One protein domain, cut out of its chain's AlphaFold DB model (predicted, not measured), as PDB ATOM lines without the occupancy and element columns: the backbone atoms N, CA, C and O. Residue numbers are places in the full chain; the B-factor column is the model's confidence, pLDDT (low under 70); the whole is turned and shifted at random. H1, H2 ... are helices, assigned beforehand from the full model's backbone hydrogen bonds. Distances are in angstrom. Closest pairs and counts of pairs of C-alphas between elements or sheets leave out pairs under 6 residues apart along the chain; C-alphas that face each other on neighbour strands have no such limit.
ATOM      1  N   CYS A 108     266.827 184.403  79.630       86.25
ATOM      2  CA  CYS A 108     266.322 183.032  79.549       86.25
ATOM      3  C   CYS A 108     267.512 182.091  79.296       86.25
ATOM      4  O   CYS A 108     268.260 182.291  78.335       86.25
ATOM      5  N   ALA A 109     267.706 181.059  80.124       83.50
ATOM      6  CA  ALA A 109     268.923 180.241  80.094       83.50
ATOM      7  C   ALA A 109     269.100 179.457  78.777       83.50
ATOM      8  O   ALA A 109     270.208 179.038  78.443       83.50
ATOM      9  N   GLY A 110     268.017 179.269  78.015       84.44
ATOM     10  CA  GLY A 110     268.007 178.484  76.779       84.44
ATOM     11  C   GLY A 110     267.415 179.184  75.558       84.44
ATOM     12  O   GLY A 110     267.188 178.517  74.544       84.44
ATOM     13  N   CYS A 111     267.106 180.482  75.621       91.94
ATOM     14  CA  CYS A 111     266.395 181.143  74.532       91.94
ATOM     15  C   CYS A 111     266.704 182.636  74.391       91.94
ATOM     16  O   CYS A 111     266.896 183.340  75.375       91.94
ATOM     17  N   SER A 112     266.739 183.123  73.147       93.69
ATOM     18  CA  SER A 112     266.861 184.552  72.846       93.69
ATOM     19  C   SER A 112     265.499 185.171  72.541       93.69
ATOM     20  O   SER A 112     264.601 184.498  72.019       93.69
ATOM     21  N   LYS A 113     265.374 186.476  72.801       94.25
ATOM     22  CA  LYS A 113     264.172 187.267  72.509       94.25
ATOM     23  C   LYS A 113     263.742 187.144  71.050       94.25
ATOM     24  O   LYS A 113     262.571 186.918  70.763       94.25
ATOM     25  N   GLU A 114     264.696 187.198  70.126       94.06
ATOM     26  CA  GLU A 114     264.450 187.091  68.687       94.06
ATOM     27  C   GLU A 114     263.823 185.740  68.342       94.06
ATOM     28  O   GLU A 114     262.894 185.668  67.537       94.06
ATOM     29  N   LYS A 115     264.268 184.660  68.999       94.06
ATOM     30  CA  LYS A 115     263.703 183.333  68.762       94.06
ATOM     31  C   LYS A 115     262.268 183.230  69.260       94.06
ATOM     32  O   LYS A 115     261.438 182.604  68.600       94.06
ATOM     33  N   VAL A 116     261.977 183.837  70.408       95.88
ATOM     34  CA  VAL A 116     260.616 183.905  70.949       95.88
ATOM     35  C   VAL A 116     259.719 184.716  70.023       95.88
ATOM     36  O   VAL A 116     258.613 184.274  69.726       95.88
ATOM     37  N   TRP A 117     260.205 185.833  69.481       95.75
ATOM     38  CA  TRP A 117     259.457 186.646  68.522       95.75
ATOM     39  C   TRP A 117     259.149 185.903  67.221       95.75
ATOM     40  O   TRP A 117     258.026 185.988  66.741       95.75
ATOM     41  N   GLU A 118     260.084 185.117  66.679       94.25
ATOM     42  CA  GLU A 118     259.811 184.265  65.508       94.25
ATOM     43  C   GLU A 118     258.677 183.262  65.770       94.25
ATOM     44  O   GLU A 118     257.824 183.023  64.912       94.25
ATOM     45  N   ILE A 119     258.669 182.657  66.960       96.00
ATOM     46  CA  ILE A 119     257.639 181.702  67.382       96.00
ATOM     47  C   ILE A 119     256.305 182.431  67.588       96.00
ATOM     48  O   ILE A 119     255.272 181.972  67.100       96.00
ATOM     49  N   PHE A 120     256.326 183.590  68.243       97.06
ATOM     50  CA  PHE A 120     255.148 184.422  68.457       97.06
ATOM     51  C   PHE A 120     254.541 184.938  67.147       97.06
ATOM     52  O   PHE A 120     253.326 184.907  66.987       97.06
ATOM     53  N   ASP A 121     255.355 185.334  66.169       95.44
ATOM     54  CA  ASP A 121     254.873 185.778  64.858       95.44
ATOM     55  C   ASP A 121     254.126 184.649  64.121       95.44
ATOM     56  O   ASP A 121     253.152 184.904  63.409       95.44
ATOM     57  N   ALA A 122     254.542 183.387  64.304       95.69
ATOM     58  CA  ALA A 122     253.798 182.236  63.795       95.69
ATOM     59  C   ALA A 122     252.463 182.055  64.535       95.69
ATOM     60  O   ALA A 122     251.452 181.777  63.890       95.69
ATOM     61  N   PHE A 123     252.447 182.249  65.860       97.50
ATOM     62  CA  PHE A 123     251.226 182.230  66.670       97.50
ATOM     63  C   PHE A 123     250.233 183.323  66.251       97.50
ATOM     64  O   PHE A 123     249.093 182.995  65.937       97.50
ATOM     65  N   GLU A 124     250.658 184.591  66.154       96.06
ATOM     66  CA  GLU A 124     249.817 185.713  65.690       96.06
ATOM     67  C   GLU A 124     249.253 185.449  64.298       96.06
ATOM     68  O   GLU A 124     248.093 185.746  64.017       96.06
ATOM     69  N   ALA A 125     250.063 184.853  63.421       93.31
ATOM     70  CA  ALA A 125     249.619 184.540  62.079       93.31
ATOM     71  C   ALA A 125     248.517 183.467  62.060       93.31
ATOM     72  O   ALA A 125     247.729 183.456  61.115       93.31
ATOM     73  N   MET A 126     248.440 182.600  63.076       96.44
ATOM     74  CA  MET A 126     247.369 181.611  63.248       96.44
ATOM     75  C   MET A 126     246.181 182.142  64.055       96.44
ATOM     76  O   MET A 126     245.047 181.769  63.759       96.44
ATOM     77  N   ASP A 127     246.396 183.010  65.047       96.50
ATOM     78  CA  ASP A 127     245.325 183.623  65.842       96.50
ATOM     79  C   ASP A 127     244.658 184.781  65.086       96.50
ATOM     80  O   ASP A 127     244.748 185.961  65.426       96.50
ATOM     81  N   VAL A 128     243.934 184.430  64.025       92.06
ATOM     82  CA  VAL A 128     243.234 185.402  63.173       92.06
ATOM     83  C   VAL A 128     242.187 186.207  63.950       92.06
ATOM     84  O   VAL A 128     241.850 187.325  63.554       92.06
ATOM     85  N   ARG A 129     241.663 185.644  65.044       93.31
ATOM     86  CA  ARG A 129     240.638 186.282  65.874       93.31
ATOM     87  C   ARG A 129     241.205 187.279  66.881       93.31
ATOM     88  O   ARG A 129     240.407 188.045  67.408       93.31
ATOM     89  N   ASP A 130     242.515 187.251  67.139       93.25
ATOM     90  CA  ASP A 130     243.171 188.040  68.192       93.25
ATOM     91  C   ASP A 130     242.536 187.795  69.577       93.25
ATOM     92  O   ASP A 130     242.253 188.727  70.327       93.25
ATOM     93  N   VAL A 131     242.262 186.522  69.900       95.62
ATOM     94  CA  VAL A 131     241.688 186.108  71.202       95.62
ATOM     95  C   VAL A 131     242.726 185.502  72.148       95.62
ATOM     96  O   VAL A 131     242.389 185.118  73.263       95.62
ATOM     97  N   GLY A 132     243.981 185.381  71.711       96.00
ATOM     98  CA  GLY A 132     245.051 184.727  72.460       96.00
ATOM     99  C   GLY A 132     244.983 183.197  72.418       96.00
ATOM    100  O   GLY A 132     245.599 182.540  73.261       96.00
ATOM    101  N   SER A 133     244.247 182.614  71.463       97.88
ATOM    102  CA  SER A 133     244.153 181.160  71.291       97.88
ATOM    103  C   SER A 133     243.892 180.712  69.848       97.88
ATOM    104  O   SER A 133     243.091 181.292  69.107       97.88
ATOM    105  N   VAL A 134     244.540 179.613  69.457       98.00
ATOM    106  CA  VAL A 134     244.463 179.027  68.114       98.00
ATOM    107  C   VAL A 134     243.597 177.771  68.140       98.00
ATOM    108  O   VAL A 134     243.933 176.784  68.792       98.00
ATOM    109  N   ARG A 135     242.501 177.770  67.375       97.44
ATOM    110  CA  ARG A 135     241.705 176.554  67.138       97.44
ATOM    111  C   ARG A 135     242.298 175.716  66.026       97.44
ATOM    112  O   ARG A 135     242.920 176.238  65.103       97.44
ATOM    113  N   ARG A 136     241.894 174.447  65.980       97.12
ATOM    114  CA  ARG A 136     242.168 173.557  64.844       97.12
ATOM    115  C   ARG A 136     241.779 174.159  63.492       97.12
ATOM    116  O   ARG A 136     242.530 174.026  62.533       97.12
ATOM    117  N   LYS A 137     240.630 174.838  63.391       96.44
ATOM    118  CA  LYS A 137     240.220 175.471  62.123       96.44
ATOM    119  C   LYS A 137     241.084 176.675  61.743       96.44
ATOM    120  O   LYS A 137     241.333 176.877  60.561       96.44
ATOM    121  N   ASP A 138     241.556 177.428  62.737       96.50
ATOM    122  CA  ASP A 138     242.441 178.573  62.521       96.50
ATOM    123  C   ASP A 138     243.827 178.052  62.059       96.50
ATOM    124  O   ASP A 138     244.391 178.552  61.089       96.50
ATOM    125  N   PHE A 139     244.300 176.937  62.637       96.75
ATOM    126  CA  PHE A 139     245.490 176.200  62.186       96.75
ATOM    127  C   PHE A 139     245.364 175.643  60.754       96.75
ATOM    128  O   PHE A 139     246.254 175.859  59.936       96.75
ATOM    129  N   VAL A 140     244.262 174.963  60.410       95.81
ATOM    130  CA  VAL A 140     244.043 174.429  59.046       95.81
ATOM    131  C   VAL A 140     243.995 175.556  58.015       95.81
ATOM    132  O   VAL A 140     244.601 175.446  56.947       95.81
ATOM    133  N   TRP A 141     243.326 176.665  58.338       95.50
ATOM    134  CA  TRP A 141     243.342 177.851  57.486       95.50
ATOM    135  C   TRP A 141     244.765 178.404  57.309       95.50
ATOM    136  O   TRP A 141     245.158 178.748  56.190       95.50
ATOM    137  N   ALA A 142     245.550 178.458  58.389       95.75
ATOM    138  CA  ALA A 142     246.921 178.943  58.355       95.75
ATOM    139  C   ALA A 142     247.826 178.035  57.511       95.75
ATOM    140  O   ALA A 142     248.634 178.546  56.744       95.75
ATOM    141  N   LEU A 143     247.646 176.711  57.549       95.00
ATOM    142  CA  LEU A 143     248.339 175.791  56.639       95.00
ATOM    143  C   LEU A 143     248.029 176.101  55.169       95.00
ATOM    144  O   LEU A 143     248.943 176.136  54.350       95.00
ATOM    145  N   GLY A 144     246.767 176.377  54.833       95.38
ATOM    146  CA  GLY A 144     246.383 176.743  53.467       95.38
ATOM    147  C   GLY A 144     246.920 178.110  53.025       95.38
ATOM    148  O   GLY A 144     247.345 178.268  51.884       95.38
ATOM    149  N   SER A 145     246.928 179.096  53.927       92.81
ATOM    150  CA  SER A 145     247.268 180.490  53.595       92.81
ATOM    151  C   SER A 145     248.760 180.813  53.728       92.81
ATOM    152  O   SER A 145     249.288 181.632  52.981       92.81
ATOM    153  N   LEU A 146     249.437 180.196  54.696       93.00
ATOM    154  CA  LEU A 146     250.824 180.470  55.091       93.00
ATOM    155  C   LEU A 146     251.761 179.304  54.810       93.00
ATOM    156  O   LEU A 146     252.973 179.481  54.895       93.00
ATOM    157  N   GLY A 147     251.226 178.123  54.492       91.81
ATOM    158  CA  GLY A 147     251.998 176.887  54.399       91.81
ATOM    159  C   GLY A 147     253.125 176.921  53.376       91.81
ATOM    160  O   GLY A 147     254.043 176.129  53.501       91.81
ATOM    161  N   ALA A 148     253.116 177.839  52.405       92.56
ATOM    162  CA  ALA A 148     254.223 178.020  51.462       92.56
ATOM    163  C   ALA A 148     255.429 178.781  52.052       92.56
ATOM    164  O   ALA A 148     256.506 178.780  51.457       92.56
ATOM    165  N   ARG A 149     255.273 179.455  53.199       90.44
ATOM    166  CA  ARG A 149     256.338 180.261  53.800       90.44
ATOM    167  C   ARG A 149     257.275 179.389  54.640       90.44
ATOM    168  O   ARG A 149     256.841 178.669  55.539       90.44
ATOM    169  N   LEU A 150     258.574 179.475  54.354       90.44
ATOM    170  CA  LEU A 150     259.600 178.636  54.984       90.44
ATOM    171  C   LEU A 150     259.718 178.872  56.499       90.44
ATOM    172  O   LEU A 150     259.923 177.926  57.255       90.44
ATOM    173  N   ASP A 151     259.606 180.123  56.940       87.50
ATOM    174  CA  ASP A 151     259.620 180.519  58.353       87.50
ATOM    175  C   ASP A 151     258.459 179.879  59.126       87.50
ATOM    176  O   ASP A 151     258.671 179.246  60.163       87.50
ATOM    177  N   PHE A 152     257.254 179.945  58.561       91.75
ATOM    178  CA  PHE A 152     256.064 179.319  59.119       91.75
ATOM    179  C   PHE A 152     256.215 177.795  59.195       91.75
ATOM    180  O   PHE A 152     256.037 177.220  60.267       91.75
ATOM    181  N   GLN A 153     256.632 177.132  58.109       93.38
ATOM    182  CA  GLN A 153     256.865 175.679  58.109       93.38
ATOM    183  C   GLN A 153     257.897 175.248  59.161       93.38
ATOM    184  O   GLN A 153     257.688 174.260  59.866       93.38
ATOM    185  N   LYS A 154     259.002 175.996  59.300       92.88
ATOM    186  CA  LYS A 154     260.026 175.732  60.323       92.88
ATOM    187  C   LYS A 154     259.440 175.802  61.733       92.88
ATOM    188  O   LYS A 154     259.736 174.924  62.542       92.88
ATOM    189  N   ALA A 155     258.601 176.800  62.016       92.69
ATOM    190  CA  ALA A 155     257.903 176.900  63.295       92.69
ATOM    191  C   ALA A 155     256.939 175.718  63.504       92.69
ATOM    192  O   ALA A 155     257.008 175.057  64.535       92.69
ATOM    193  N   MET A 156     256.106 175.375  62.514       94.00
ATOM    194  CA  MET A 156     255.135 174.270  62.629       94.00
ATOM    195  C   MET A 156     255.805 172.921  62.900       94.00
ATOM    196  O   MET A 156     255.364 172.179  63.778       94.00
ATOM    197  N   ASN A 157     256.888 172.624  62.177       94.25
ATOM    198  CA  ASN A 157     257.622 171.368  62.320       94.25
ATOM    199  C   ASN A 157     258.328 171.276  63.673       94.25
ATOM    200  O   ASN A 157     258.308 170.221  64.302       94.25
ATOM    201  N   ARG A 158     258.916 172.383  64.147       93.88
ATOM    202  CA  ARG A 158     259.567 172.437  65.463       93.88
ATOM    203  C   ARG A 158     258.578 172.167  66.600       93.88
ATOM    204  O   ARG A 158     258.933 171.479  67.547       93.88
ATOM    205  N   LEU A 159     257.370 172.715  66.502       94.81
ATOM    206  CA  LEU A 159     256.354 172.656  67.558       94.81
ATOM    207  C   LEU A 159     255.460 171.414  67.490       94.81
ATOM    208  O   LEU A 159     254.630 171.215  68.371       94.81
ATOM    209  N   GLN A 160     255.584 170.612  66.427       95.56
ATOM    210  CA  GLN A 160     254.739 169.444  66.169       95.56
ATOM    211  C   GLN A 160     253.231 169.755  66.264       95.56
ATOM    212  O   GLN A 160     252.440 168.920  66.702       95.56
ATOM    213  N   LEU A 161     252.801 170.949  65.825       95.81
ATOM    214  CA  LEU A 161     251.404 171.388  65.989       95.81
ATOM    215  C   LEU A 161     250.398 170.465  65.305       95.81
ATOM    216  O   LEU A 161     249.288 170.298  65.804       95.81
ATOM    217  N   SER A 162     250.788 169.837  64.193       95.56
ATOM    218  CA  SER A 162     249.960 168.827  63.537       95.56
ATOM    219  C   SER A 162     249.624 167.696  64.509       95.56
ATOM    220  O   SER A 162     248.455 167.364  64.666       95.56
ATOM    221  N   ALA A 163     250.623 167.147  65.209       96.38
ATOM    222  CA  ALA A 163     250.406 166.084  66.188       96.38
ATOM    223  C   ALA A 163     249.488 166.552  67.325       96.38
ATOM    224  O   ALA A 163     248.561 165.826  67.678       96.38
ATOM    225  N   HIS A 164     249.682 167.779  67.824       96.62
ATOM    226  CA  HIS A 164     248.829 168.356  68.862       96.62
ATOM    227  C   HIS A 164     247.358 168.457  68.420       96.62
ATOM    228  O   HIS A 164     246.489 167.877  69.059       96.62
ATOM    229  N   PHE A 165     247.061 169.087  67.281       96.31
ATOM    230  CA  PHE A 165     245.675 169.219  66.801       96.31
ATOM    231  C   PHE A 165     245.061 167.909  66.274       96.31
ATOM    232  O   PHE A 165     243.852 167.842  66.028       96.31
ATOM    233  N   HIS A 166     245.873 166.871  66.055       96.12
ATOM    234  CA  HIS A 166     245.385 165.521  65.790       96.12
ATOM    235  C   HIS A 166     245.004 164.779  67.074       96.12
ATOM    236  O   HIS A 166     244.051 164.000  67.031       96.12
ATOM    237  N   SER A 167     245.710 165.014  68.184       96.62
ATOM    238  CA  SER A 167     245.457 164.343  69.463       96.62
ATOM    239  C   SER A 167     244.404 165.046  70.319       96.62
ATOM    240  O   SER A 167     243.654 164.367  71.020       96.62
ATOM    241  N   THR A 168     244.300 166.374  70.242       95.31
ATOM    242  CA  THR A 168     243.372 167.178  71.047       95.31
ATOM    243  C   THR A 168     242.437 168.012  70.170       95.31
ATOM    244  O   THR A 168     242.752 168.402  69.043       95.31
ATOM    245  N   ALA A 169     241.235 168.272  70.688       92.75
ATOM    246  CA  ALA A 169     240.286 169.218  70.096       92.75
ATOM    247  C   ALA A 169     240.306 170.587  70.802       92.75
ATOM    248  O   ALA A 169     239.526 171.462  70.435       92.75
ATOM    249  N   GLU A 170     241.160 170.751  71.813       97.12
ATOM    250  CA  GLU A 170     241.233 171.949  72.646       97.12
ATOM    251  C   GLU A 170     241.921 173.112  71.917       97.12
ATOM    252  O   GLU A 170     242.801 172.924  71.071       97.12
ATOM    253  N   ASP A 171     241.500 174.333  72.251       97.94
ATOM    254  CA  ASP A 171     242.113 175.560  71.750       97.94
ATOM    255  C   ASP A 171     243.514 175.717  72.360       97.94
ATOM    256  O   ASP A 171     243.700 175.624  73.573       97.94
ATOM    257  N   LEU A 172     244.509 176.007  71.524       98.12
ATOM    258  CA  LEU A 172     245.886 176.199  71.967       98.12
ATOM    259  C   LEU A 172     246.106 177.658  72.379       98.12
ATOM    260  O   LEU A 172     246.185 178.539  71.521       98.12
ATOM    261  N   SER A 173     246.198 177.919  73.684       98.25
ATOM    262  CA  SER A 173     246.519 179.246  74.227       98.25
ATOM    263  C   SER A 173     247.963 179.665  73.920       98.25
ATOM    264  O   SER A 173     248.809 178.819  73.618       98.25
ATOM    265  N   LEU A 174     248.270 180.963  74.043       97.75
ATOM    266  CA  LEU A 174     249.642 181.469  73.895       97.75
ATOM    267  C   LEU A 174     250.625 180.795  74.868       97.75
ATOM    268  O   LEU A 174     251.715 180.401  74.463       97.75
ATOM    269  N   GLU A 175     250.243 180.609  76.134       97.50
ATOM    270  CA  GLU A 175     251.105 179.926  77.109       97.50
ATOM    271  C   GLU A 175     251.350 178.465  76.708       97.50
ATOM    272  O   GLU A 175     252.497 178.017  76.693       97.50
ATOM    273  N   GLY A 176     250.300 177.732  76.314       97.69
ATOM    274  CA  GLY A 176     250.436 176.357  75.826       97.69
ATOM    275  C   GLY A 176     251.330 176.279  74.587       97.69
ATOM    276  O   GLY A 176     252.170 175.388  74.474       97.69
ATOM    277  N   PHE A 177     251.214 177.259  73.691       98.00
ATOM    278  CA  PHE A 177     252.056 177.380  72.509       98.00
ATOM    279  C   PHE A 177     253.536 177.582  72.859       98.00
ATOM    280  O   PHE A 177     254.405 176.901  72.312       98.00
ATOM    281  N   LEU A 178     253.827 178.481  73.804       97.50
ATOM    282  CA  LEU A 178     255.184 178.723  74.293       97.50
ATOM    283  C   LEU A 178     255.757 177.490  75.008       97.50
ATOM    284  O   LEU A 178     256.919 177.161  74.784       97.50
ATOM    285  N   ARG A 179     254.949 176.738  75.770       97.25
ATOM    286  CA  ARG A 179     255.399 175.479  76.394       97.25
ATOM    287  C   ARG A 179     255.734 174.386  75.385       97.25
ATOM    288  O   ARG A 179     256.687 173.645  75.602       97.25
ATOM    289  N   LEU A 180     255.010 174.299  74.268       97.00
ATOM    290  CA  LEU A 180     255.393 173.404  73.169       97.00
ATOM    291  C   LEU A 180     256.731 173.827  72.539       97.00
ATOM    292  O   LEU A 180     257.514 172.985  72.105       97.00
ATOM    293  N   ALA A 181     257.008 175.132  72.498       96.25
ATOM    294  CA  ALA A 181     258.214 175.689  71.891       96.25
ATOM    295  C   ALA A 181     259.473 175.604  72.758       96.25
ATOM    296  O   ALA A 181     260.586 175.490  72.220       96.25
ATOM    297  N   PHE A 182     259.275 175.676  74.073       96.06
ATOM    298  CA  PHE A 182     260.302 175.709  75.107       96.06
ATOM    299  C   PHE A 182     259.909 174.772  76.262       96.06
ATOM    300  O   PHE A 182     259.622 175.231  77.366       96.06
ATOM    301  N   PRO A 183     259.905 173.445  76.041       96.06
ATOM    302  CA  PRO A 183     259.418 172.481  77.033       96.06
ATOM    303  C   PRO A 183     260.254 172.440  78.320       96.06
ATOM    304  O   PRO A 183     259.784 171.953  79.343       96.06
ATOM    305  N   SER A 184     261.494 172.931  78.271       95.81
ATOM    306  CA  SER A 184     262.404 172.999  79.419       95.81
ATOM    307  C   SER A 184     262.341 174.329  80.175       95.81
ATOM    308  O   SER A 184     263.070 174.475  81.150       95.81
ATOM    309  N   ALA A 185     261.521 175.289  79.729       96.12
ATOM    310  CA  ALA A 185     261.405 176.581  80.393       96.12
ATOM    311  C   ALA A 185     260.746 176.422  81.770       96.12
ATOM    312  O   ALA A 185     259.682 175.814  81.912       96.12
ATOM    313  N   SER A 186     261.387 176.988  82.785       95.94
ATOM    314  CA  SER A 186     260.837 177.118  84.131       95.94
ATOM    315  C   SER A 186     259.648 178.084  84.167       95.94
ATOM    316  O   SER A 186     259.430 178.865  83.242       95.94
ATOM    317  N   THR A 187     258.878 178.085  85.259       94.94
ATOM    318  CA  THR A 187     257.749 179.020  85.429       94.94
ATOM    319  C   THR A 187     258.187 180.487  85.363       94.94
ATOM    320  O   THR A 187     257.492 181.296  84.757       94.94
ATOM    321  N   ALA A 188     259.348 180.820  85.937       93.00
ATOM    322  CA  ALA A 188     259.899 182.174  85.880       93.00
ATOM    323  C   ALA A 188     260.293 182.556  84.445       93.00
ATOM    324  O   ALA A 188     259.905 183.612  83.958       93.00
ATOM    325  N   GLU A 189     260.975 181.660  83.722       95.00
ATOM    326  CA  GLU A 189     261.301 181.897  82.310       95.00
ATOM    327  C   GLU A 189     260.036 182.047  81.466       95.00
ATOM    328  O   GLU A 189     259.994 182.909  80.598       95.00
ATOM    329  N   MET A 190     258.982 181.268  81.734       95.69
ATOM    330  CA  MET A 190     257.698 181.395  81.039       95.69
ATOM    331  C   MET A 190     257.067 182.783  81.202       95.69
ATOM    332  O   MET A 190     256.475 183.275  80.238       95.69
ATOM    333  N   ALA A 191     257.218 183.428  82.363       93.94
ATOM    334  CA  ALA A 191     256.802 184.817  82.553       93.94
ATOM    335  C   ALA A 191     257.608 185.760  81.642       93.94
ATOM    336  O   ALA A 191     257.017 186.555  80.913       93.94
ATOM    337  N   THR A 192     258.931 185.584  81.559       94.00
ATOM    338  CA  THR A 192     259.791 186.331  80.625       94.00
ATOM    339  C   THR A 192     259.407 186.099  79.157       94.00
ATOM    340  O   THR A 192     259.313 187.050  78.383       94.00
ATOM    341  N   LEU A 193     259.127 184.852  78.744       95.81
ATOM    342  CA  LEU A 193     258.699 184.552  77.368       95.81
ATOM    343  C   LEU A 193     257.383 185.245  77.027       95.81
ATOM    344  O   LEU A 193     257.218 185.751  75.914       95.81
ATOM    345  N   ARG A 194     256.445 185.251  77.979       96.06
ATOM    346  CA  ARG A 194     255.163 185.931  77.833       96.06
ATOM    347  C   ARG A 194     255.358 187.437  77.735       96.06
ATOM    348  O   ARG A 194     254.852 188.033  76.791       96.06
ATOM    349  N   ARG A 195     256.199 188.014  78.595       95.19
ATOM    350  CA  ARG A 195     256.564 189.430  78.524       95.19
ATOM    351  C   ARG A 195     257.122 189.795  77.151       95.19
ATOM    352  O   ARG A 195     256.655 190.738  76.518       95.19
ATOM    353  N   TRP A 196     258.062 189.014  76.624       96.12
ATOM    354  CA  TRP A 196     258.605 189.246  75.284       96.12
ATOM    355  C   TRP A 196     257.568 189.112  74.168       96.12
ATOM    356  O   TRP A 196     257.666 189.832  73.169       96.12
ATOM    357  N   ALA A 197     256.594 188.213  74.311       96.88
ATOM    358  CA  ALA A 197     255.473 188.087  73.387       96.88
ATOM    359  C   ALA A 197     254.571 189.334  73.418       96.88
ATOM    360  O   ALA A 197     254.196 189.835  72.357       96.88
ATOM    361  N   ASP A 198     254.295 189.891  74.596       96.12
ATOM    362  CA  ASP A 198     253.516 191.125  74.735       96.12
ATOM    363  C   ASP A 198     254.255 192.326  74.130       96.12
ATOM    364  O   ASP A 198     253.690 193.037  73.299       96.12
ATOM    365  N   LEU A 199     255.560 192.474  74.391       96.12
ATOM    366  CA  LEU A 199     256.399 193.493  73.739       96.12
ATOM    367  C   LEU A 199     256.402 193.347  72.207       96.12
ATOM    368  O   LEU A 199     256.383 194.340  71.474       96.12
ATOM    369  N   ARG A 200     256.383 192.108  71.696       96.81
ATOM    370  CA  ARG A 200     256.242 191.856  70.256       96.81
ATOM    371  C   ARG A 200     254.860 192.252  69.747       96.81
ATOM    372  O   ARG A 200     254.761 192.810  68.654       96.81
ATOM    373  N   LYS A 201     253.801 192.014  70.522       96.00
ATOM    374  CA  LYS A 201     252.437 192.446  70.195       96.00
ATOM    375  C   LYS A 201     252.349 193.969  70.081       96.00
ATOM    376  O   LYS A 201     251.786 194.453  69.103       96.00
TER     377      LYS A 201
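What this domain is: This is residues 108 to 201 of the 321 residues of the protein "Hypothetical protein" of Polarella glacialis (UniProt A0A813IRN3). What is the main shape? A compact cluster of crossed helices is built round H1, with H3, H5 and H6 packed on it and H2 across its last residues, 125 to 126. H4 sits away from H1, near H2. What is printed? There are 94 residues with six named helices, H1 to H6 in chain order, and no named strand, an all-helix domain. The whole is compact, with a radius of gyration of the C-alphas of 12.5 A and spans of 34 by 25 by 23 A.

Where its parts are: Where do the helices lie? H1 is residues 113 to 126, 20.0 A long, with C-alpha 113 at (264.172, 187.267, 72.509). H2 is residues 136 to 146, H3 150 to 159, H4 161 to 167 and H5 174 to 181. Where is the last helix? H6, residues 187 to 201, is 21.0 A long and ends with C-alpha 201 at (252.437, 192.446, 70.195).

How they stand to each other: What touches the hub, H1? H6 touches it at a steep tilt of 65 degrees, with the C-alphas of Phe 120 and Ala 197 closest, 6.2 A. H3 touches residues 118 to 122 of H1, about perpendicular at 84 degrees, closest C-alphas Ala 122 and Phe 152, 6.0 A. H2 touches residues 125 to 126 alone, closest C-alphas Met 126 and Ala 142, 5.6 A. And H5 and H4? H5 touches H1, closest C-alphas Phe 123 and Leu 174, 7.4 A. H4 and H1 are apart. How are the backbones? Every O i to N i+4 pair is within hydrogen-bond range in H1, H2, H3, H4, H5 and H6.

The domain as a whole: How large is it? The farthest C-alphas, Gly 144 and Ala 188, are 35.5 A apart. Is it complete and confident? The printed part has no cut and no long link, and no printed residue is under 70 in pLDDT.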